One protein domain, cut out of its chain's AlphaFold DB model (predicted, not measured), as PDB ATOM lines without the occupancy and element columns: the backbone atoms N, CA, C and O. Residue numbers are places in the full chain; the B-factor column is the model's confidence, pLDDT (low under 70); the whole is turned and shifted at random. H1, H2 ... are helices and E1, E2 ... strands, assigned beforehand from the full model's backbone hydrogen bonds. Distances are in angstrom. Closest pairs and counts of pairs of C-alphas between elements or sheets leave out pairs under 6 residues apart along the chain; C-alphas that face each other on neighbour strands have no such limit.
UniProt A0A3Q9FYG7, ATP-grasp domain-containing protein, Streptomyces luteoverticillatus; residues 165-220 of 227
ATOM      1  N   CYS A 165     -36.739  -6.133 -10.811       93.69
ATOM      2  CA  CYS A 165     -35.718  -6.978 -10.199       93.69
ATOM      3  C   CYS A 165     -34.362  -6.268 -10.198       93.69
ATOM      4  O   CYS A 165     -34.032  -5.510 -11.108       93.69
ATOM      5  N   THR A 166     -33.548  -6.506  -9.174       93.94
ATOM      6  CA  THR A 166     -32.191  -5.961  -9.055       93.94
ATOM      7  C   THR A 166     -31.247  -7.025  -8.512       93.94
ATOM      8  O   THR A 166     -31.574  -7.740  -7.568       93.94
ATOM      9  N   VAL A 167     -30.048  -7.107  -9.088       94.69
ATOM     10  CA  VAL A 167     -28.981  -8.007  -8.642       94.69
ATOM     11  C   VAL A 167     -27.752  -7.167  -8.330       94.69
ATOM     12  O   VAL A 167     -27.252  -6.441  -9.187       94.69
ATOM     13  N   GLY A 168     -27.275  -7.237  -7.090       93.25
ATOM     14  CA  GLY A 168     -26.026  -6.582  -6.710       93.25
ATOM     15  C   GLY A 168     -24.827  -7.377  -7.217       93.25
ATOM     16  O   GLY A 168     -24.814  -8.597  -7.101       93.25
ATOM     17  N   LEU A 169     -23.806  -6.699  -7.734       92.19
ATOM     18  CA  LEU A 169     -22.522  -7.305  -8.085       92.19
ATOM     19  C   LEU A 169     -21.448  -6.734  -7.160       92.19
ATOM     20  O   LEU A 169     -21.297  -5.515  -7.067       92.19
ATOM     21  N   VAL A 170     -20.713  -7.603  -6.472       92.19
ATOM     22  CA  VAL A 170     -19.631  -7.207  -5.565       92.19
ATOM     23  C   VAL A 170     -18.348  -7.933  -5.928       92.19
ATOM     24  O   VAL A 170     -18.360  -9.119  -6.243       92.19
ATOM     25  N   GLU A 171     -17.227  -7.223  -5.875       90.25
ATOM     26  CA  GLU A 171     -15.908  -7.841  -5.946       90.25
ATOM     27  C   GLU A 171     -15.437  -8.167  -4.528       90.25
ATOM     28  O   GLU A 171     -15.367  -7.290  -3.663       90.25
ATOM     29  N   PHE A 172     -15.121  -9.434  -4.284       88.62
ATOM     30  CA  PHE A 172     -14.577  -9.908  -3.019       88.62
ATOM     31  C   PHE A 172     -13.428 -10.876  -3.305       88.62
ATOM     32  O   PHE A 172     -13.598 -11.828  -4.068       88.62
ATOM     33  N   ASP A 173     -12.257 -10.614  -2.722       91.25
ATOM     34  CA  ASP A 173     -11.013 -11.362  -2.963       91.25
ATOM     35  C   ASP A 173     -10.651 -11.503  -4.456       91.25
ATOM     36  O   ASP A 173     -10.301 -12.582  -4.935       91.25
ATOM     37  N   GLY A 174     -10.778 -10.410  -5.217       89.69
ATOM     38  CA  GLY A 174     -10.459 -10.381  -6.651       89.69
ATOM     39  C   GLY A 174     -11.435 -11.171  -7.529       89.69
ATOM     40  O   GLY A 174     -11.134 -11.454  -8.686       89.69
ATOM     41  N   ARG A 175     -12.588 -11.581  -6.985       88.31
ATOM     42  CA  ARG A 175     -13.622 -12.323  -7.711       88.31
ATOM     43  C   ARG A 175     -14.955 -11.601  -7.620       88.31
ATOM     44  O   ARG A 175     -15.411 -11.256  -6.529       88.31
ATOM     45  N   PHE A 176     -15.608 -11.432  -8.762       88.50
ATOM     46  CA  PHE A 176     -16.970 -10.924  -8.807       88.50
ATOM     47  C   PHE A 176     -17.959 -11.987  -8.331       88.50
ATOM     48  O   PHE A 176     -17.871 -13.156  -8.703       88.50
ATOM     49  N   ARG A 177     -18.903 -11.566  -7.493       89.75
ATOM     50  CA  ARG A 177     -19.998 -12.385  -6.981       89.75
ATOM     51  C   ARG A 177     -21.295 -11.602  -7.088       89.75
ATOM     52  O   ARG A 177     -21.347 -10.426  -6.726       89.75
ATOM     53  N   THR A 178     -22.337 -12.262  -7.569       92.56
ATOM     54  CA  THR A 178     -23.699 -11.738  -7.537       92.56
ATOM     55  C   THR A 178     -24.294 -11.936  -6.142       92.56
ATOM     56  O   THR A 178     -24.042 -12.932  -5.461       92.56
ATOM     57  N   LEU A 179     -25.056 -10.948  -5.686       92.88
ATOM     58  CA  LEU A 179     -25.901 -11.033  -4.501       92.88
ATOM     59  C   LEU A 179     -27.253 -11.657  -4.885       92.88
ATOM     60  O   LEU A 179     -27.587 -11.691  -6.071       92.88
ATOM     61  N   PRO A 180     -28.048 -12.142  -3.912       93.31
ATOM     62  CA  PRO A 180     -29.386 -12.644  -4.198       93.31
ATOM     63  C   PRO A 180     -30.224 -11.620  -4.968       93.31
ATOM     64  O   PRO A 180     -30.130 -10.416  -4.713       93.31
ATOM     65  N   VAL A 181     -31.053 -12.109  -5.891       94.88
ATOM     66  CA  VAL A 181     -32.010 -11.271  -6.619       94.88
ATOM     67  C   VAL A 181     -32.943 -10.613  -5.605       94.88
ATOM     68  O   VAL A 181     -33.530 -11.302  -4.770       94.88
ATOM     69  N   LEU A 182     -33.061  -9.293  -5.681       94.69
ATOM     70  CA  LEU A 182     -34.091  -8.503  -5.022       94.69
ATOM     71  C   LEU A 182     -35.218  -8.294  -6.027       94.69
ATOM     72  O   LEU A 182     -34.951  -7.833  -7.135       94.69
ATOM     73  N   ASP A 183     -36.455  -8.572  -5.639       94.88
ATOM     74  CA  ASP A 183     -37.624  -8.141  -6.404       94.88
ATOM     75  C   ASP A 183     -38.479  -7.159  -5.602       94.88
ATOM     76  O   ASP A 183     -38.505  -7.196  -4.367       94.88
ATOM     77  N   VAL A 184     -39.145  -6.259  -6.321       94.25
ATOM     78  CA  VAL A 184     -39.972  -5.204  -5.739       94.25
ATOM     79  C   VAL A 184     -41.346  -5.201  -6.396       94.25
ATOM     80  O   VAL A 184     -41.469  -5.252  -7.620       94.25
ATOM     81  N   THR A 185     -42.391  -5.102  -5.579       93.06
ATOM     82  CA  THR A 185     -43.735  -4.711  -6.018       93.06
ATOM     83  C   THR A 185     -44.088  -3.359  -5.439       93.06
ATOM     84  O   THR A 185     -43.663  -3.012  -4.339       93.06
ATOM     85  N   THR A 186     -44.889  -2.587  -6.161       92.69
ATOM     86  CA  THR A 186     -45.415  -1.314  -5.673       92.69
ATOM     87  C   THR A 186     -46.915  -1.233  -5.906       92.69
ATOM     88  O   THR A 186     -47.442  -1.858  -6.820       92.69
ATOM     89  N   SER A 187     -47.609  -0.479  -5.054       90.31
ATOM     90  CA  SER A 187     -49.018  -0.123  -5.254       90.31
ATOM     91  C   SER A 187     -49.213   0.992  -6.290       90.31
ATOM     92  O   SER A 187     -50.348   1.333  -6.616       90.31
ATOM     93  N   ARG A 188     -48.120   1.584  -6.790       89.69
ATOM     94  CA  ARG A 188     -48.119   2.557  -7.888       89.69
ATOM     95  C   ARG A 188     -48.101   1.858  -9.244       89.69
ATOM     96  O   ARG A 188     -47.869   0.659  -9.336       89.69
ATOM     97  N   GLU A 189     -48.329   2.633 -10.301       87.94
ATOM     98  CA  GLU A 189     -48.302   2.106 -11.669       87.94
ATOM     99  C   GLU A 189     -46.891   1.667 -12.102       87.94
ATOM    100  O   GLU A 189     -46.742   0.730 -12.877       87.94
ATOM    101  N   PHE A 190     -45.847   2.305 -11.562       88.94
ATOM    102  CA  PHE A 190     -44.449   1.917 -11.753       88.94
ATOM    103  C   PHE A 190     -43.607   2.282 -10.522       88.94
ATOM    104  O   PHE A 190     -44.037   3.065  -9.669       88.94
ATOM    105  N   TYR A 191     -42.386   1.742 -10.423       87.62
ATOM    106  CA  TYR A 191     -41.479   1.979  -9.295       87.62
ATOM    107  C   TYR A 191     -40.801   3.365  -9.332       87.62
ATOM    108  O   TYR A 191     -39.600   3.535  -9.589       87.62
ATOM    109  N   GLU A 192     -41.612   4.388  -9.075       87.25
ATOM    110  CA  GLU A 192     -41.247   5.804  -9.103       87.25
ATOM    111  C   GLU A 192     -40.479   6.276  -7.852       87.25
ATOM    112  O   GLU A 192     -40.338   5.565  -6.854       87.25
ATOM    113  N   ASN A 193     -39.966   7.511  -7.881       85.50
ATOM    114  CA  ASN A 193     -39.171   8.084  -6.784       85.50
ATOM    115  C   ASN A 193     -39.906   8.054  -5.430       85.50
ATOM    116  O   ASN A 193     -39.305   7.739  -4.402       85.50
ATOM    117  N   GLN A 194     -41.212   8.334  -5.415       85.38
ATOM    118  CA  GLN A 194     -41.993   8.276  -4.179       85.38
ATOM    119  C   GLN A 194     -42.042   6.849  -3.619       85.38
ATOM    120  O   GLN A 194     -41.769   6.658  -2.434       85.38
ATOM    121  N   ALA A 195     -42.279   5.847  -4.472       87.69
ATOM    122  CA  ALA A 195     -42.271   4.442  -4.075       87.69
ATOM    123  C   ALA A 195     -40.909   4.004  -3.508       87.69
ATOM    124  O   ALA A 195     -40.861   3.236  -2.553       87.69
ATOM    125  N   LYS A 196     -39.794   4.547  -4.018       86.75
ATOM    126  CA  LYS A 196     -38.435   4.290  -3.493       86.75
ATOM    127  C   LYS A 196     -38.203   4.849  -2.090       86.75
ATOM    128  O   LYS A 196     -37.410   4.296  -1.330       86.75
ATOM    129  N   ARG A 197     -38.863   5.954  -1.740       87.25
ATOM    130  CA  ARG A 197     -38.670   6.647  -0.454       87.25
ATOM    131  C   ARG A 197     -39.660   6.201   0.608       87.25
ATOM    132  O   ARG A 197     -39.301   6.148   1.778       87.25
ATOM    133  N   ASP A 198     -40.869   5.840   0.201       90.69
ATOM    134  CA  ASP A 198     -41.931   5.421   1.102       90.69
ATOM    135  C   ASP A 198     -42.063   3.895   1.107       90.69
ATOM    136  O   ASP A 198     -42.477   3.281   0.123       90.69
ATOM    137  N   ALA A 199     -41.679   3.273   2.222       91.06
ATOM    138  CA  ALA A 199     -41.764   1.826   2.387       91.06
ATOM    139  C   ALA A 199     -43.214   1.311   2.392       91.06
ATOM    140  O   ALA A 199     -43.430   0.146   2.094       91.06
ATOM    141  N   SER A 200     -44.211   2.156   2.681       93.50
ATOM    142  CA  SER A 200     -45.625   1.754   2.632       93.50
ATOM    143  C   SER A 200     -46.145   1.556   1.204       93.50
ATOM    144  O   SER A 200     -47.157   0.891   0.998       93.50
ATOM    145  N   LEU A 201     -45.439   2.102   0.207       93.44
ATOM    146  CA  LEU A 201     -45.810   2.014  -1.204       93.44
ATOM    147  C   LEU A 201     -45.173   0.823  -1.923       93.44
ATOM    148  O   LEU A 201     -45.412   0.652  -3.122       93.44
ATOM    149  N   ARG A 202     -44.345   0.021  -1.245       94.12
ATOM    150  CA  ARG A 202     -43.645  -1.105  -1.865       94.12
ATOM    151  C   ARG A 202     -43.483  -2.299  -0.941       94.12
ATOM    152  O   ARG A 202     -43.381  -2.156   0.269       94.12
ATOM    153  N   THR A 203     -43.389  -3.477  -1.537       94.56
ATOM    154  CA  THR A 203     -42.931  -4.690  -0.862       94.56
ATOM    155  C   THR A 203     -41.661  -5.167  -1.546       94.56
ATOM    156  O   THR A 203     -41.589  -5.206  -2.771       94.56
ATOM    157  N   GLU A 204     -40.654  -5.500  -0.748       94.94
ATOM    158  CA  GLU A 204     -39.352  -5.966  -1.214       94.94
ATOM    159  C   GLU A 204     -39.139  -7.411  -0.762       94.94
ATOM    160  O   GLU A 204     -39.382  -7.748   0.400       94.94
ATOM    161  N   HIS A 205     -38.647  -8.255  -1.664       94.88
ATOM    162  CA  HIS A 205     -38.284  -9.635  -1.364       94.88
ATOM    163  C   HIS A 205     -36.816  -9.879  -1.716       94.88
ATOM    164  O   HIS A 205     -36.419  -9.794  -2.876       94.88
ATOM    165  N   CYS A 206     -36.005 -10.186  -0.700       93.31
ATOM    166  CA  CYS A 206     -34.607 -10.574  -0.858       93.31
ATOM    167  C   CYS A 206     -34.284 -11.743   0.094       93.31
ATOM    168  O   CYS A 206     -34.250 -11.537   1.310       93.31
ATOM    169  N   PRO A 207     -34.047 -12.965  -0.420       93.25
ATOM    170  CA  PRO A 207     -34.066 -13.338  -1.837       93.25
ATOM    171  C   PRO A 207     -35.449 -13.203  -2.489       93.25
ATOM    172  O   PRO A 207     -36.472 -13.257  -1.807       93.25
ATOM    173  N   SER A 208     -35.453 -13.044  -3.810       94.06
ATOM    174  CA  SER A 208     -36.661 -12.931  -4.620       94.06
ATOM    175  C   SER A 208     -37.590 -14.136  -4.447       94.06
ATOM    176  O   SER A 208     -37.136 -15.274  -4.312       94.06
ATOM    177  N   VAL A 209     -38.900 -13.880  -4.483       94.38
ATOM    178  CA  VAL A 209     -39.954 -14.912  -4.449       94.38
ATOM    179  C   VAL A 209     -40.319 -15.445  -5.838       94.38
ATOM    180  O   VAL A 209     -41.202 -16.295  -5.961       94.38
ATOM    181  N   LEU A 210     -39.670 -14.941  -6.890       92.00
ATOM    182  CA  LEU A 210     -39.875 -15.416  -8.252       92.00
ATOM    183  C   LEU A 210     -39.406 -16.873  -8.424       92.00
ATOM    184  O   LEU A 210     -38.540 -17.343  -7.675       92.00
ATOM    185  N   PRO A 211     -39.940 -17.596  -9.427       93.25
ATOM    186  CA  PRO A 211     -39.494 -18.946  -9.753       93.25
ATOM    187  C   PRO A 211     -37.964 -19.057  -9.896       93.25
ATOM    188  O   PRO A 211     -37.280 -18.151 -10.386       93.25
ATOM    189  N   LYS A 212     -37.398 -20.167  -9.407       88.44
ATOM    190  CA  LYS A 212     -35.938 -20.356  -9.322       88.44
ATOM    191  C   LYS A 212     -35.265 -20.445 -10.688       88.44
ATOM    192  O   LYS A 212     -34.144 -19.984 -10.846       88.44
ATOM    193  N   ASP A 213     -35.946 -21.038 -11.652       88.81
ATOM    194  CA  ASP A 213     -35.564 -21.083 -13.061       88.81
ATOM    195  C   ASP A 213     -35.408 -19.673 -13.649       88.81
ATOM    196  O   ASP A 213     -34.400 -19.391 -14.296       88.81
ATOM    197  N   LEU A 214     -36.330 -18.758 -13.332       86.62
ATOM    198  CA  LEU A 214     -36.257 -17.363 -13.771       86.62
ATOM    199  C   LEU A 214     -35.101 -16.601 -13.098       86.62
ATOM    200  O   LEU A 214     -34.359 -15.867 -13.752       86.62
ATOM    201  N   THR A 215     -34.915 -16.784 -11.789       87.31
ATOM    202  CA  THR A 215     -33.873 -16.071 -11.024       87.31
ATOM    203  C   THR A 215     -32.464 -16.632 -11.238       87.31
ATOM    204  O   THR A 215     -31.490 -15.889 -11.108       87.31
ATOM    205  N   ALA A 216     -32.328 -17.902 -11.637       83.00
ATOM    206  CA  ALA A 216     -31.040 -18.519 -11.956       83.00
ATOM    207  C   ALA A 216     -30.325 -17.812 -13.118       83.00
ATOM    208  O   ALA A 216     -29.114 -17.601 -13.054       83.00
ATOM    209  N   GLY A 217     -31.069 -17.385 -14.145       80.00
ATOM    210  CA  GLY A 217     -30.518 -16.616 -15.266       80.00
ATOM    211  C   GLY A 217     -30.034 -15.215 -14.869       80.00
ATOM    212  O   GLY A 217     -29.058 -14.723 -15.423       80.00
ATOM    213  N   MET A 218     -30.659 -14.597 -13.861       81.69
ATOM    214  CA  MET A 218     -30.292 -13.261 -13.366       81.69
ATOM    215  C   MET A 218     -29.050 -13.289 -12.464       81.69
ATOM    216  O   MET A 218     -28.277 -12.333 -12.431       81.69
ATOM    217  N   GLY A 219     -28.865 -14.379 -11.710       64.81
ATOM    218  CA  GLY A 219     -27.734 -14.564 -10.797       64.81
ATOM    219  C   GLY A 219     -26.457 -15.078 -11.469       64.81
ATOM    220  O   GLY A 219     -25.370 -14.900 -10.915       64.81
ATOM    221  N   ASN A 220     -26.563 -15.682 -12.654       63.53
ATOM    222  CA  ASN A 220     -25.439 -16.249 -13.395       63.53
ATOM    223  C   ASN A 220     -24.825 -15.217 -14.350       63.53
ATOM    224  O   ASN A 220     -24.985 -15.308 -15.564       63.53
TER     225      ASN A 220
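What this domain is: This is residues 165 to 220 of the 227 residues of the protein "ATP-grasp domain-containing protein" of Streptomyces luteoverticillatus (UniProt A0A3Q9FYG7). Two narrow two-stranded ribbons lie roughly end to end along the longest axis: E3 and E4 make one, and the hairpin E1 and E2 makes the other, with residues 171 to 176 at its tip sticking out. The short helix H1 sits in the loop beyond the far end of E3 and E4, and H2 lies off to one side between the ribbons, its end coming near the base of the hairpin. The printed part has 56 residues, with the order E1, E2, E3, H1, E4, H2; both sheets, E1 - E2 and E3 - E4, are antiparallel, and the class is mixed, helices and strands. The whole is loose, with a radius of gyration of the C-alphas of 13.3 A, and elongated, spanning 38 by 24 by 14 A.

How they stand to each other: Look first at E3, residues 182 to 186, and E4, residues 202 to 205, antiparallel at 158 degrees; N 185 and O 203 are 2.9 A apart, within hydrogen-bond range, and so are N 205 and O 183, at 2.9 A. Residues 165 to 166 also pair, antiparallel, with residues 182 to 183 of E3. At the other end of this ribbon find H1, residues 193 to 197: its closest C-alpha pair with E4 is Ala 195 and Arg 202, 6.1 A apart. Now turn to E1, residues 169 to 172, and E2, residues 175 to 178, an antiparallel hairpin at 145 degrees, where N 177 and O 170 are 2.8 A apart, within hydrogen-bond range. E2 and E3 are apart, and so are E1 and E4. H2, residues 212 to 219, comes closest to E2 at the C-alphas of Thr 178 and Gly 219, 5.9 A apart; H2 is apart from E1, E3 and H1. In H1 the O i to N i+4 pair is within hydrogen-bond range, and in H2 2 of 4 are.

Where its parts are: Find C-alpha 182 at (-34.091, -8.503, -5.022); from there E3 runs 13.4 A to C-alpha 186. E4 covers 10.1 A, as does E2, and E1 covers 9.8 A from C-alpha 169 at (-22.522, -7.305, -8.085). H1 is 6.5 A long, and H2 runs 10.2 A to C-alpha 219 at (-27.734, -14.564, -10.797).

The domain as a whole: The two C-alphas farthest apart are those of Asp 173 and Glu 189, at 40.6 A. The printed part has no cut, and no link is long; those from E3 to H1 and from E4 to H2 are short, with 6 residues each. The mean pLDDT of the printed part is 89.7, and look for values under 70 at residues 219 to 220.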